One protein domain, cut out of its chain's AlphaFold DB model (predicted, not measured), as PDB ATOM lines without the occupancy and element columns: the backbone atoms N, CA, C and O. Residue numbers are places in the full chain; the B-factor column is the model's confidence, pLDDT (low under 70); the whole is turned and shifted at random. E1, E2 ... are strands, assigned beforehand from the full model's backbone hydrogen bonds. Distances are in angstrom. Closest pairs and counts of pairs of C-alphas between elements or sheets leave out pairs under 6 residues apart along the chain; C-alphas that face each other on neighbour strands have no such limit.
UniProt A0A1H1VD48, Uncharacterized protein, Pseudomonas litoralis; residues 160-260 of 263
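This is residues 160 to 260 of the 263 residues of an uncharacterized protein of Pseudomonas litoralis (UniProt A0A1H1VD48). A strongly twisted, curled sheet of four strands, E2, E1, E3 and E4, has the hairpin E5 and E6 laid crosswise over one face, over E3, E4 and the last part of the bent strand E1. E2 lies away from the hairpin, and the loop residues 230 to 235 stick out. The printed part has 101 residues with no named helix and six named strands, E1 to E6 along the chain; the larger sheet, in the order E2, E1, E3, E4, is mixed and the smaller is antiparallel. The class is all strand, though under half of the residues, 44 of 101, are in named strands. The whole is compact, with a radius of gyration of the C-alphas of 13.6 A and spans of 36 by 33 by 29 A.

In the larger sheet, E1, residues 160 to 171, is an inner strand and bends by 82 degrees at residue 167. Its pairing is staggered: residues 160 to 164 pair with E2, residues 184 to 189, and residues 164 to 171 with E3, residues 200 to 206. E1 and E2 form an antiparallel hairpin, with N 164 and O 184 at 2.7 A. E1 and E3 are parallel, at 30 degrees, with N 202 and O 163 at 2.8 A. E3 forms an antiparallel hairpin with the edge strand E4, residues 222 to 226, with N 223 and O 203 at 2.8 A. From edge to edge the strands' lines turn by 90 degrees and the way across turns by 89 degrees. E5, residues 240 to 246, and E6, residues 252 to 258, form an antiparallel hairpin at 155 degrees, with N 253 and O 245 at 2.7 A. The closest C-alphas of E1 and E6, those of Ala 171 and Leu 255, are 4.9 A apart. E3 and E6 are near each other, and the closest C-alphas of E4 and E5, those of Cys 225 and Ala 242, are 7.7 A apart. E2 is apart from E5 and E6. Residues 176 to 177 pair antiparallel with residues 253 to 254 of E6.

E1 begins at C-alpha 160, (-49.702, 7.859, -35.420), and is 25.4 A long. E2 is 16.6 A, E3 18.8 A, E4 13.2 A and E5 19.8 A long. E6, 19.7 A long, ends at C-alpha 258, (-37.179, 31.253, -39.764).

The farthest C-alphas, those of Gly 191 and Ala 248, are 40.8 A apart. The printed part has no cut. The links E1 to E2, E3 to E4 and E4 to E5 are long, and E5 to E6 is tight. The mean pLDDT of the printed part is 72.2; 36 residues are under 70, among them residues 172 to 182 and 229 to 239.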
ATOM      1  N   VAL A 160     -49.064   7.046 -36.477       78.75
ATOM      2  CA  VAL A 160     -49.702   7.859 -35.420       78.75
ATOM      3  C   VAL A 160     -50.850   8.659 -36.039       78.75
ATOM      4  O   VAL A 160     -50.682   9.222 -37.119       78.75
ATOM      5  N   GLU A 161     -52.022   8.694 -35.402       85.56
ATOM      6  CA  GLU A 161     -53.117   9.580 -35.819       85.56
ATOM      7  C   GLU A 161     -52.896  10.981 -35.250       85.56
ATOM      8  O   GLU A 161     -52.782  11.153 -34.040       85.56
ATOM      9  N   LEU A 162     -52.813  11.975 -36.133       84.25
ATOM     10  CA  LEU A 162     -52.634  13.376 -35.769       84.25
ATOM     11  C   LEU A 162     -53.844  14.206 -36.212       84.25
ATOM     12  O   LEU A 162     -54.376  13.948 -37.302       84.25
ATOM     13  N   PRO A 163     -54.238  15.225 -35.423       84.50
ATOM     14  CA  PRO A 163     -55.142  16.271 -35.878       84.50
ATOM     15  C   PRO A 163     -54.613  16.918 -37.162       84.50
ATOM     16  O   PRO A 163     -53.438  17.277 -37.264       84.50
ATOM     17  N   TYR A 164     -55.479  17.061 -38.152       83.19
ATOM     18  CA  TYR A 164     -55.225  17.678 -39.441       83.19
ATOM     19  C   TYR A 164     -56.273  18.756 -39.677       83.19
ATOM     20  O   TYR A 164     -57.474  18.492 -39.668       83.19
ATOM     21  N   PHE A 165     -55.800  19.970 -39.919       82.94
ATOM     22  CA  PHE A 165     -56.642  21.136 -40.108       82.94
ATOM     23  C   PHE A 165     -56.593  21.567 -41.582       82.94
ATOM     24  O   PHE A 165     -55.697  22.321 -41.973       82.94
ATOM     25  N   PRO A 166     -57.519  21.089 -42.439       71.75
ATOM     26  CA  PRO A 166     -57.509  21.399 -43.872       71.75
ATOM     27  C   PRO A 166     -57.743  22.889 -44.165       71.75
ATOM     28  O   PRO A 166     -57.241  23.416 -45.161       71.75
ATOM     29  N   SER A 167     -58.496  23.576 -43.300       72.62
ATOM     30  CA  SER A 167     -58.785  25.011 -43.391       72.62
ATOM     31  C   SER A 167     -57.656  25.890 -42.846       72.62
ATOM     32  O   SER A 167     -57.538  27.050 -43.253       72.62
ATOM     33  N   LEU A 168     -56.790  25.343 -41.985       72.44
ATOM     34  CA  LEU A 168     -55.670  26.060 -41.389       72.44
ATOM     35  C   LEU A 168     -54.517  26.177 -42.393       72.44
ATOM     36  O   LEU A 168     -53.674  25.291 -42.549       72.44
ATOM     37  N   LYS A 169     -54.487  27.307 -43.100       73.31
ATOM     38  CA  LYS A 169     -53.437  27.650 -44.065       73.31
ATOM     39  C   LYS A 169     -52.366  28.505 -43.394       73.31
ATOM     40  O   LYS A 169     -52.570  29.698 -43.182       73.31
ATOM     41  N   ILE A 170     -51.208  27.916 -43.104       76.50
ATOM     42  CA  ILE A 170     -50.072  28.639 -42.527       76.50
ATOM     43  C   ILE A 170     -49.347  29.363 -43.656       76.50
ATOM     44  O   ILE A 170     -48.755  28.747 -44.545       76.50
ATOM     45  N   ALA A 171     -49.392  30.692 -43.637       74.00
ATOM     46  CA  ALA A 171     -48.777  31.470 -44.693       74.00
ATOM     47  C   ALA A 171     -47.251  31.395 -44.607       74.00
ATOM     48  O   ALA A 171     -46.664  31.647 -43.563       74.00
ATOM     49  N   CYS A 172     -46.580  31.132 -45.721       54.97
ATOM     50  CA  CYS A 172     -45.121  31.059 -45.789       54.97
ATOM     51  C   CYS A 172     -44.456  32.428 -46.049       54.97
ATOM     52  O   CYS A 172     -43.312  32.472 -46.490       54.97
ATOM     53  N   GLY A 173     -45.167  33.549 -45.832       56.53
ATOM     54  CA  GLY A 173     -44.694  34.898 -46.186       56.53
ATOM     55  C   GLY A 173     -45.333  36.056 -45.405       56.53
ATOM     56  O   GLY A 173     -44.677  36.655 -44.559       56.53
ATOM     57  N   HIS A 174     -46.589  36.407 -45.696       49.03
ATOM     58  CA  HIS A 174     -47.349  37.445 -44.976       49.03
ATOM     59  C   HIS A 174     -48.506  36.809 -44.208       49.03
ATOM     60  O   HIS A 174     -49.068  35.831 -44.691       49.03
ATOM     61  N   PHE A 175     -48.863  37.365 -43.048       52.25
ATOM     62  CA  PHE A 175     -49.975  36.882 -42.228       52.25
ATOM     63  C   PHE A 175     -51.264  36.737 -43.051       52.25
ATOM     64  O   PHE A 175     -51.641  37.648 -43.792       52.25
ATOM     65  N   LYS A 176     -51.925  35.585 -42.922       57.09
ATOM     66  CA  LYS A 176     -53.245  35.313 -43.494       57.09
ATOM     67  C   LYS A 176     -54.170  34.836 -42.390       57.09
ATOM     68  O   LYS A 176     -53.745  34.021 -41.570       57.09
ATOM     69  N   SER A 177     -55.406  35.317 -42.415       54.91
ATOM     70  CA  SER A 177     -56.469  34.808 -41.557       54.91
ATOM     71  C   SER A 177     -56.774  33.362 -41.938       54.91
ATOM     72  O   SER A 177     -56.912  33.045 -43.125       54.91
ATOM     73  N   ALA A 178     -56.841  32.487 -40.944       58.34
ATOM     74  CA  ALA A 178     -57.230  31.100 -41.129       58.34
ATOM     75  C   ALA A 178     -58.018  30.629 -39.908       58.34
ATOM     76  O   ALA A 178     -57.653  30.933 -38.776       58.34
ATOM     77  N   ASP A 179     -59.090  29.885 -40.160       59.41
ATOM     78  CA  ASP A 179     -59.890  29.254 -39.119       59.41
ATOM     79  C   ASP A 179     -59.395  27.822 -38.906       59.41
ATOM     80  O   ASP A 179     -59.221  27.058 -39.866       59.41
ATOM     81  N   ALA A 180     -59.151  27.472 -37.645       60.09
ATOM     82  CA  ALA A 180     -58.761  26.123 -37.274       60.09
ATOM     83  C   ALA A 180     -59.918  25.135 -37.482       60.09
ATOM     84  O   ALA A 180     -59.635  23.992 -37.808       60.09
ATOM     85  N   GLY A 181     -61.188  25.559 -37.410       63.56
ATOM     86  CA  GLY A 181     -62.340  24.671 -37.610       63.56
ATOM     87  C   GLY A 181     -62.297  23.387 -36.761       63.56
ATOM     88  O   GLY A 181     -61.535  23.269 -35.802       63.56
ATOM     89  N   GLU A 182     -63.120  22.402 -37.125       68.06
ATOM     90  CA  GLU A 182     -63.051  21.058 -36.534       68.06
ATOM     91  C   GLU A 182     -61.930  20.236 -37.203       68.06
ATOM     92  O   GLU A 182     -61.873  20.186 -38.439       68.06
ATOM     93  N   PRO A 183     -61.039  19.578 -36.435       74.69
ATOM     94  CA  PRO A 183     -59.959  18.777 -36.999       74.69
ATOM     95  C   PRO A 183     -60.472  17.493 -37.656       74.69
ATOM     96  O   PRO A 183     -61.279  16.748 -37.099       74.69
ATOM     97  N   GLU A 184     -59.892  17.163 -38.803       83.69
ATOM     98  CA  GLU A 184     -59.876  15.794 -39.314       83.69
ATOM     99  C   GLU A 184     -58.700  15.024 -38.692       83.69
ATOM    100  O   GLU A 184     -57.764  15.618 -38.168       83.69
ATOM    101  N   TYR A 185     -58.688  13.693 -38.779       82.12
ATOM    102  CA  TYR A 185     -57.576  12.878 -38.273       82.12
ATOM    103  C   TYR A 185     -56.846  12.179 -39.417       82.12
ATOM    104  O   TYR A 185     -57.463  11.559 -40.286       82.12
ATOM    105  N   ARG A 186     -55.508  12.249 -39.419       81.38
ATOM    106  CA  ARG A 186     -54.665  11.594 -40.431       81.38
ATOM    107  C   ARG A 186     -53.608  10.692 -39.816       81.38
ATOM    108  O   ARG A 186     -52.909  11.065 -38.883       81.38
ATOM    109  N   LYS A 187     -53.448   9.514 -40.420       83.50
ATOM    110  CA  LYS A 187     -52.425   8.520 -40.071       83.50
ATOM    111  C   LYS A 187     -51.074   8.899 -40.684       83.50
ATOM    112  O   LYS A 187     -50.923   8.855 -41.904       83.50
ATOM    113  N   VAL A 188     -50.084   9.202 -39.848       79.31
ATOM    114  CA  VAL A 188     -48.721   9.600 -40.235       79.31
ATOM    115  C   VAL A 188     -47.715   8.540 -39.820       79.31
ATOM    116  O   VAL A 188     -47.738   8.093 -38.681       79.31
ATOM    117  N   HIS A 189     -46.816   8.139 -40.721       70.62
ATOM    118  CA  HIS A 189     -45.848   7.082 -40.429       70.62
ATOM    119  C   HIS A 189     -44.895   7.471 -39.285       70.62
ATOM    120  O   HIS A 189     -44.341   8.572 -39.281       70.62
ATOM    121  N   SER A 190     -44.640   6.557 -38.347       62.09
ATOM    122  CA  SER A 190     -43.784   6.801 -37.172       62.09
ATOM    123  C   SER A 190     -42.298   7.037 -37.497       62.09
ATOM    124  O   SER A 190     -41.506   7.309 -36.599       62.09
ATOM    125  N   GLY A 191     -41.896   6.935 -38.769       62.81
ATOM    126  CA  GLY A 191     -40.539   7.235 -39.241       62.81
ATOM    127  C   GLY A 191     -40.183   8.729 -39.286       62.81
ATOM    128  O   GLY A 191     -39.018   9.054 -39.493       62.81
ATOM    129  N   ILE A 192     -41.154   9.632 -39.087       62.56
ATOM    130  CA  ILE A 192     -40.967  11.097 -39.169       62.56
ATOM    131  C   ILE A 192     -40.477  11.703 -37.834       62.56
ATOM    132  O   ILE A 192     -40.061  12.857 -37.788       62.56
ATOM    133  N   GLY A 193     -40.443  10.922 -36.749       65.06
ATOM    134  CA  GLY A 193     -39.947  11.362 -35.443       65.06
ATOM    135  C   GLY A 193     -40.758  10.787 -34.283       65.06
ATOM    136  O   GLY A 193     -41.567   9.876 -34.465       65.06
ATOM    137  N   GLN A 194     -40.542  11.311 -33.074       71.69
ATOM    138  CA  GLN A 194     -41.416  11.020 -31.933       71.69
ATOM    139  C   GLN A 194     -42.662  11.906 -32.019       71.69
ATOM    140  O   GLN A 194     -42.660  13.030 -31.530       71.69
ATOM    141  N   LEU A 195     -43.698  11.406 -32.691       77.88
ATOM    142  CA  LEU A 195     -44.976  12.102 -32.834       77.88
ATOM    143  C   LEU A 195     -45.837  11.898 -31.582       77.88
ATOM    144  O   LEU A 195     -45.972  10.776 -31.095       77.88
ATOM    145  N   ASP A 196     -46.449  12.980 -31.117       75.50
ATOM    146  CA  ASP A 196     -47.370  13.041 -29.976       75.50
ATOM    147  C   ASP A 196     -48.621  13.807 -30.419       75.50
ATOM    148  O   ASP A 196     -48.506  14.978 -30.773       75.50
ATOM    149  N   SER A 197     -49.792  13.164 -30.424       78.06
ATOM    150  CA  SER A 197     -51.056  13.744 -30.902       78.06
ATOM    151  C   SER A 197     -51.553  14.936 -30.087       78.06
ATOM    152  O   SER A 197     -52.353  15.714 -30.597       78.06
ATOM    153  N   GLU A 198     -51.101  15.097 -28.840       78.00
ATOM    154  CA  GLU A 198     -51.454  16.257 -28.010       78.00
ATOM    155  C   GLU A 198     -50.599  17.487 -28.333       78.00
ATOM    156  O   GLU A 198     -50.963  18.617 -28.007       78.00
ATOM    157  N   ARG A 199     -49.444  17.276 -28.973       76.94
ATOM    158  CA  ARG A 199     -48.471  18.334 -29.284       76.94
ATOM    159  C   ARG A 199     -48.311  18.576 -30.771       76.94
ATOM    160  O   ARG A 199     -47.898  19.665 -31.150       76.94
ATOM    161  N   HIS A 200     -48.608  17.582 -31.598       84.75
ATOM    162  CA  HIS A 200     -48.378  17.617 -33.030       84.75
ATOM    163  C   HIS A 200     -49.681  17.688 -33.806       84.75
ATOM    164  O   HIS A 200     -50.644  16.988 -33.502       84.75
ATOM    165  N   PHE A 201     -49.671  18.479 -34.869       84.44
ATOM    166  CA  PHE A 201     -50.785  18.595 -35.798       84.44
ATOM    167  C   PHE A 201     -50.279  18.827 -37.221       84.44
ATOM    168  O   PHE A 201     -49.107  19.141 -37.446       84.44
ATOM    169  N   ILE A 202     -51.173  18.656 -38.192       85.69
ATOM    170  CA  ILE A 202     -50.889  18.825 -39.615       85.69
ATOM    171  C   ILE A 202     -51.667  20.024 -40.159       85.69
ATOM    172  O   ILE A 202     -52.871  20.144 -39.934       85.69
ATOM    173  N   ALA A 203     -50.991  20.866 -40.933       86.94
ATOM    174  CA  ALA A 203     -51.581  22.004 -41.637       86.94
ATOM    175  C   ALA A 203     -51.012  22.121 -43.061       86.94
ATOM    176  O   ALA A 203     -50.076  21.404 -43.420       86.94
ATOM    177  N   HIS A 204     -51.559  23.026 -43.875       83.12
ATOM    178  CA  HIS A 204     -51.013  23.316 -45.204       83.12
ATOM    179  C   HIS A 204     -50.148  24.572 -45.214       83.12
ATOM    180  O   HIS A 204     -50.524  25.608 -44.659       83.12
ATOM    181  N   ALA A 205     -49.029  24.499 -45.930       82.25
ATOM    182  CA  ALA A 205     -48.282  25.666 -46.364       82.25
ATOM    183  C   ALA A 205     -49.099  26.473 -47.383       82.25
ATOM    184  O   ALA A 205     -49.702  25.909 -48.298       82.25
ATOM    185  N   ALA A 206     -49.102  27.798 -47.246       79.12
ATOM    186  CA  ALA A 206     -49.751  28.695 -48.193       79.12
ATOM    187  C   ALA A 206     -48.808  29.812 -48.667       79.12
ATOM    188  O   ALA A 206     -48.370  30.666 -47.894       79.12
ATOM    189  N   GLY A 207     -48.578  29.875 -49.973       80.25
ATOM    190  CA  GLY A 207     -47.687  30.813 -50.648       80.25
ATOM    191  C   GLY A 207     -46.302  30.238 -50.961       80.25
ATOM    192  O   GLY A 207     -45.909  29.194 -50.466       80.25
ATOM    193  N   ASN A 208     -45.546  30.973 -51.781       77.50
ATOM    194  CA  ASN A 208     -44.296  30.504 -52.399       77.50
ATOM    195  C   ASN A 208     -43.014  31.130 -51.809       77.50
ATOM    196  O   ASN A 208     -41.922  30.985 -52.358       77.50
ATOM    197  N   SER A 209     -43.124  31.887 -50.712       69.62
ATOM    198  CA  SER A 209     -41.995  32.644 -50.141       69.62
ATOM    199  C   SER A 209     -40.906  31.769 -49.506       69.62
ATOM    200  O   SER A 209     -39.807  32.268 -49.271       69.62
ATOM    201  N   MET A 210     -41.178  30.481 -49.268       71.56
ATOM    202  CA  MET A 210     -40.228  29.503 -48.721       71.56
ATOM    203  C   MET A 210     -39.731  28.491 -49.774       71.56
ATOM    204  O   MET A 210     -39.077  27.514 -49.416       71.56
ATOM    205  N   ASN A 211     -39.945  28.746 -51.074       79.44
ATOM    206  CA  ASN A 211     -39.488  27.873 -52.173       79.44
ATOM    207  C   ASN A 211     -37.952  27.878 -52.374       79.44
ATOM    208  O   ASN A 211     -37.441  27.211 -53.271       79.44
ATOM    209  N   GLY A 212     -37.200  28.670 -51.604       68.12
ATOM    210  CA  GLY A 212     -35.748  28.814 -51.737       68.12
ATOM    211  C   GLY A 212     -34.953  28.045 -50.676       68.12
ATOM    212  O   GLY A 212     -35.406  27.856 -49.552       68.12
ATOM    213  N   GLY A 213     -33.711  27.668 -50.999       71.19
ATOM    214  CA  GLY A 213     -32.772  27.034 -50.062       71.19
ATOM    215  C   GLY A 213     -32.626  25.519 -50.245       71.19
ATOM    216  O   GLY A 213     -33.013  24.967 -51.268       71.19
ATOM    217  N   LYS A 214     -32.011  24.845 -49.261       66.12
ATOM    218  CA  LYS A 214     -31.722  23.392 -49.308       66.12
ATOM    219  C   LYS A 214     -32.940  22.503 -49.010       66.12
ATOM    220  O   LYS A 214     -32.879  21.303 -49.254       66.12
ATOM    221  N   SER A 215     -34.014  23.089 -48.481       70.50
ATOM    222  CA  SER A 215     -35.254  22.405 -48.098       70.50
ATOM    223  C   SER A 215     -36.441  23.330 -48.403       70.50
ATOM    224  O   SER A 215     -36.915  24.014 -47.497       70.50
ATOM    225  N   PRO A 216     -36.834  23.456 -49.683       80.06
ATOM    226  CA  PRO A 216     -37.927  24.336 -50.089       80.06
ATOM    227  C   PRO A 216     -39.278  23.825 -49.569       80.06
ATOM    228  O   PRO A 216     -39.503  22.617 -49.538       80.06
ATOM    229  N   ILE A 217     -40.162  24.750 -49.187       80.25
ATOM    230  CA  ILE A 217     -41.558  24.484 -48.806       80.25
ATOM    231  C   ILE A 217     -42.449  25.196 -49.821       80.25
ATOM    232  O   ILE A 217     -42.393  26.424 -49.914       80.25
ATOM    233  N   HIS A 218     -43.241  24.431 -50.564       79.88
ATOM    234  CA  HIS A 218     -44.120  24.915 -51.621       79.88
ATOM    235  C   HIS A 218     -45.546  25.131 -51.115       79.88
ATOM    236  O   HIS A 218     -45.984  24.541 -50.124       79.88
ATOM    237  N   ASP A 219     -46.298  25.964 -51.832       79.69
ATOM    238  CA  ASP A 219     -47.736  26.098 -51.617       79.69
ATOM    239  C   ASP A 219     -48.429  24.727 -51.703       79.69
ATOM    240  O   ASP A 219     -48.224  23.972 -52.654       79.69
ATOM    241  N   GLY A 220     -49.237  24.405 -50.691       79.44
ATOM    242  CA  GLY A 220     -49.959  23.139 -50.584       79.44
ATOM    243  C   GLY A 220     -49.214  22.020 -49.852       79.44
ATOM    244  O   GLY A 220     -49.856  21.020 -49.522       79.44
ATOM    245  N   ASP A 221     -47.926  22.178 -49.531       83.25
ATOM    246  CA  ASP A 221     -47.172  21.168 -48.782       83.25
ATOM    247  C   ASP A 221     -47.793  20.905 -47.400       83.25
ATOM    248  O   ASP A 221     -48.314  21.808 -46.737       83.25
ATOM    249  N   TYR A 222     -47.718  19.648 -46.955       84.69
ATOM    250  CA  TYR A 222     -48.108  19.270 -45.600       84.69
ATOM    251  C   TYR A 222     -47.023  19.690 -44.613       84.69
ATOM    252  O   TYR A 222     -45.871  19.268 -44.715       84.69
ATOM    253  N   LEU A 223     -47.421  20.484 -43.628       83.88
ATOM    254  CA  LEU A 223     -46.588  20.890 -42.510       83.88
ATOM    255  C   LEU A 223     -46.935  20.027 -41.305       83.88
ATOM    256  O   LEU A 223     -48.090  19.990 -40.889       83.88
ATOM    257  N   LEU A 224     -45.933  19.354 -40.745       85.00
ATOM    258  CA  LEU A 224     -46.022  18.756 -39.420       85.00
ATOM    259  C   LEU A 224     -45.554  19.800 -38.404       85.00
ATOM    260  O   LEU A 224     -44.390  20.201 -38.419       85.00
ATOM    261  N   CYS A 225     -46.462  20.253 -37.550       82.75
ATOM    262  CA  CYS A 225     -46.214  21.305 -36.574       82.75
ATOM    263  C   CYS A 225     -46.242  20.734 -35.156       82.75
ATOM    264  O   CYS A 225     -47.075  19.883 -34.863       82.75
ATOM    265  N   GLU A 226     -45.364  21.231 -34.283       81.44
ATOM    266  CA  GLU A 226     -45.375  20.960 -32.841       81.44
ATOM    267  C   GLU A 226     -45.737  22.249 -32.085       81.44
ATOM    268  O   GLU A 226     -45.180  23.316 -32.357       81.44
ATOM    269  N   VAL A 227     -46.661  22.164 -31.125       80.12
ATOM    270  CA  VAL A 227     -47.021  23.270 -30.231       80.12
ATOM    271  C   VAL A 227     -45.921  23.460 -29.188       80.12
ATOM    272  O   VAL A 227     -45.604  22.562 -28.407       80.12
ATOM    273  N   ILE A 228     -45.344  24.663 -29.136       74.00
ATOM    274  CA  ILE A 228     -44.289  24.982 -28.169       74.00
ATOM    275  C   ILE A 228     -44.902  25.222 -26.788       74.00
ATOM    276  O   ILE A 228     -45.754  26.085 -26.600       74.00
ATOM    277  N   SER A 229     -44.399  24.487 -25.799       66.62
ATOM    278  CA  SER A 229     -44.702  24.656 -24.376       66.62
ATOM    279  C   SER A 229     -43.556  25.405 -23.676       66.62
ATOM    280  O   SER A 229     -42.423  25.379 -24.169       66.62
ATOM    281  N   PRO A 230     -43.772  25.999 -22.485       62.38
ATOM    282  CA  PRO A 230     -42.689  26.592 -21.692       62.38
ATOM    283  C   PRO A 230     -41.507  25.632 -21.446       62.38
ATOM    284  O   PRO A 230     -40.367  26.070 -21.320       62.38
ATOM    285  N   SER A 231     -41.767  24.319 -21.439       58.38
ATOM    286  CA  SER A 231     -40.774  23.244 -21.309       58.38
ATOM    287  C   SER A 231     -40.010  22.879 -22.594       58.38
ATOM    288  O   SER A 231     -38.965  22.242 -22.489       58.38
ATOM    289  N   SER A 232     -40.475  23.267 -23.791       58.62
ATOM    290  CA  SER A 232     -39.807  22.977 -25.080       58.62
ATOM    291  C   SER A 232     -39.088  24.186 -25.701       58.62
ATOM    292  O   SER A 232     -38.472  24.079 -26.758       58.62
ATOM    293  N   ALA A 233     -39.052  25.327 -25.004       53.69
ATOM    294  CA  ALA A 233     -38.462  26.588 -25.472       53.69
ATOM    295  C   ALA A 233     -36.909  26.625 -25.543       53.69
ATOM    296  O   ALA A 233     -36.321  27.668 -25.830       53.69
ATOM    297  N   GLY A 234     -36.221  25.510 -25.263       54.12
ATOM    298  CA  GLY A 234     -34.777  25.474 -24.980       54.12
ATOM    299  C   GLY A 234     -33.828  25.741 -26.160       54.12
ATOM    300  O   GLY A 234     -32.689  26.151 -25.931       54.12
ATOM    301  N   LYS A 235     -34.252  25.560 -27.420       50.78
ATOM    302  CA  LYS A 235     -33.449  25.876 -28.623       50.78
ATOM    303  C   LYS A 235     -34.358  26.258 -29.798       50.78
ATOM    304  O   LYS A 235     -34.815  25.392 -30.524       50.78
ATOM    305  N   LEU A 236     -34.594  27.555 -30.002       58.16
ATOM    306  CA  LEU A 236     -35.436  28.074 -31.101       58.16
ATOM    307  C   LEU A 236     -34.636  28.801 -32.204       58.16
ATOM    308  O   LEU A 236     -35.205  29.320 -33.161       58.16
ATOM    309  N   THR A 237     -33.308  28.885 -32.074       50.12
ATOM    310  CA  THR A 237     -32.457  29.619 -33.023       50.12
ATOM    311  C   THR A 237     -32.156  28.765 -34.253       50.12
ATOM    312  O   THR A 237     -31.472  27.753 -34.138       50.12
ATOM    313  N   GLY A 238     -32.583  29.218 -35.434       56.72
ATOM    314  CA  GLY A 238     -32.331  28.539 -36.710       56.72
ATOM    315  C   GLY A 238     -33.467  27.635 -37.189       56.72
ATOM    316  O   GLY A 238     -33.421  27.209 -38.345       56.72
ATOM    317  N   GLU A 239     -34.488  27.429 -36.356       67.69
ATOM    318  CA  GLU A 239     -35.680  26.639 -36.663       67.69
ATOM    319  C   GLU A 239     -36.742  27.458 -37.414       67.69
ATOM    320  O   GLU A 239     -36.773  28.698 -37.370       67.69
ATOM    321  N   ILE A 240     -37.605  26.748 -38.139       72.44
ATOM    322  CA  ILE A 240     -38.778  27.313 -38.809       72.44
ATOM    323  C   ILE A 240     -39.947  27.255 -37.824       72.44
ATOM    324  O   ILE A 240     -40.318  26.182 -37.367       72.44
ATOM    325  N   LEU A 241     -40.532  28.409 -37.508       76.19
ATOM    326  CA  LEU A 241     -41.616  28.535 -36.539       76.19
ATOM    327  C   LEU A 241     -42.897  29.019 -37.202       76.19
ATOM    328  O   LEU A 241     -42.863  29.957 -37.998       76.19
ATOM    329  N   ALA A 242     -44.021  28.401 -36.840       78.00
ATOM    330  CA  ALA A 242     -45.346  28.943 -37.097       78.00
ATOM    331  C   ALA A 242     -45.708  29.897 -35.951       78.00
ATOM    332  O   ALA A 242     -45.651  29.530 -34.780       78.00
ATOM    333  N   ILE A 243     -46.028  31.138 -36.294       76.38
ATOM    334  CA  ILE A 243     -46.361  32.202 -35.354       76.38
ATOM    335  C   ILE A 243     -47.841  32.513 -35.521       76.38
ATOM    336  O   ILE A 243     -48.264  32.896 -36.613       76.38
ATOM    337  N   GLU A 244     -48.593  32.373 -34.436       78.31
ATOM    338  CA  GLU A 244     -49.970  32.840 -34.335       78.31
ATOM    339  C   GLU A 244     -50.000  34.295 -33.852       78.31
ATOM    340  O   GLU A 244     -49.267  34.692 -32.942       78.31
ATOM    341  N   ARG A 245     -50.854  35.100 -34.475       75.25
ATOM    342  CA  ARG A 245     -51.161  36.472 -34.076       75.25
ATOM    343  C   ARG A 245     -52.656  36.706 -34.236       75.25
ATOM    344  O   ARG A 245     -53.211  36.318 -35.250       75.25
ATOM    345  N   GLN A 246     -53.261  37.452 -33.318       73.19
ATOM    346  CA  GLN A 246     -54.581  38.043 -33.539       73.19
ATOM    347  C   GLN A 246     -54.469  39.428 -34.180       73.19
ATOM    348  O   GLN A 246     -53.594  40.232 -33.822       73.19
ATOM    349  N   ASP A 247     -55.325  39.700 -35.160       72.69
ATOM    350  CA  ASP A 247     -55.473  41.037 -35.724       72.69
ATOM    351  C   ASP A 247     -56.445  41.913 -34.915       72.69
ATOM    352  O   ASP A 247     -56.936  41.533 -33.854       72.69
ATOM    353  N   ALA A 248     -56.676  43.139 -35.390       69.50
ATOM    354  CA  ALA A 248     -57.536  44.100 -34.700       69.50
ATOM    355  C   ALA A 248     -59.029  43.712 -34.713       69.50
ATOM    356  O   ALA A 248     -59.792  44.287 -33.940       69.50
ATOM    357  N   ALA A 249     -59.440  42.776 -35.577       66.19
ATOM    358  CA  ALA A 249     -60.802  42.252 -35.656       66.19
ATOM    359  C   ALA A 249     -61.002  40.989 -34.794       66.19
ATOM    360  O   ALA A 249     -62.139  40.565 -34.604       66.19
ATOM    361  N   GLY A 250     -59.921  40.439 -34.225       66.94
ATOM    362  CA  GLY A 250     -59.941  39.216 -33.423       66.94
ATOM    363  C   GLY A 250     -59.703  37.942 -34.235       66.94
ATOM    364  O   GLY A 250     -59.772  36.855 -33.665       66.94
ATOM    365  N   ASP A 251     -59.388  38.060 -35.527       69.62
ATOM    366  CA  ASP A 251     -59.111  36.905 -36.375       69.62
ATOM    367  C   ASP A 251     -57.684  36.393 -36.144       69.62
ATOM    368  O   ASP A 251     -56.714  37.163 -36.085       69.62
ATOM    369  N   ASN A 252     -57.547  35.068 -36.054       73.56
ATOM    370  CA  ASN A 252     -56.254  34.408 -35.916       73.56
ATOM    371  C   ASN A 252     -55.520  34.358 -37.265       73.56
ATOM    372  O   ASN A 252     -56.056  33.932 -38.293       73.56
ATOM    373  N   GLN A 253     -54.256  34.768 -37.251       72.56
ATOM    374  CA  GLN A 253     -53.362  34.789 -38.398       72.56
ATOM    375  C   GLN A 253     -52.118  33.946 -38.131       72.56
ATOM    376  O   GLN A 253     -51.461  34.108 -37.103       72.56
ATOM    377  N   TYR A 254     -51.740  33.110 -39.100       77.56
ATOM    378  CA  TYR A 254     -50.625  32.171 -38.957       77.56
ATOM    379  C   TYR A 254     -49.527  32.448 -39.988       77.56
ATOM    380  O   TYR A 254     -49.790  32.530 -41.192       77.56
ATOM    381  N   LEU A 255     -48.284  32.591 -39.519       78.19
ATOM    382  CA  LEU A 255     -47.113  32.879 -40.349       78.19
ATOM    383  C   LEU A 255     -45.961  31.918 -40.052       78.19
ATOM    384  O   LEU A 255     -45.486  31.848 -38.924       78.19
ATOM    385  N   LEU A 256     -45.439  31.263 -41.084       76.88
ATOM    386  CA  LEU A 256     -44.222  30.467 -41.020       76.88
ATOM    387  C   LEU A 256     -42.991  31.360 -41.236       76.88
ATOM    388  O   LEU A 256     -42.876  32.033 -42.264       76.88
ATOM    389  N   ARG A 257     -42.047  31.373 -40.291       73.38
ATOM    390  CA  ARG A 257     -40.826  32.183 -40.382       73.38
ATOM    391  C   ARG A 257     -39.625  31.488 -39.755       73.38
ATOM    392  O   ARG A 257     -39.722  30.882 -38.695       73.38
ATOM    393  N   LYS A 258     -38.454  31.649 -40.372       69.31
ATOM    394  CA  LYS A 258     -37.179  31.253 -39.764       69.31
ATOM    395  C   LYS A 258     -36.756  32.281 -38.716       69.31
ATOM    396  O   LYS A 258     -36.589  33.458 -39.052       69.31
ATOM    397  N   VAL A 259     -36.566  31.858 -37.469       65.00
ATOM    398  CA  VAL A 259     -36.155  32.769 -36.391       65.00
ATOM    399  C   VAL A 259     -34.636  32.802 -36.267       65.00
ATOM    400  O   VAL A 259     -33.967  31.790 -36.054       65.00
ATOM    401  N   LEU A 260     -34.083  34.007 -36.402       55.69
ATOM    402  CA  LEU A 260     -32.682  34.307 -36.133       55.69
ATOM    403  C   LEU A 260     -32.625  35.117 -34.841       55.69
ATOM    404  O   LEU A 260     -33.141  36.234 -34.781       55.69
TER     405      LEU A 260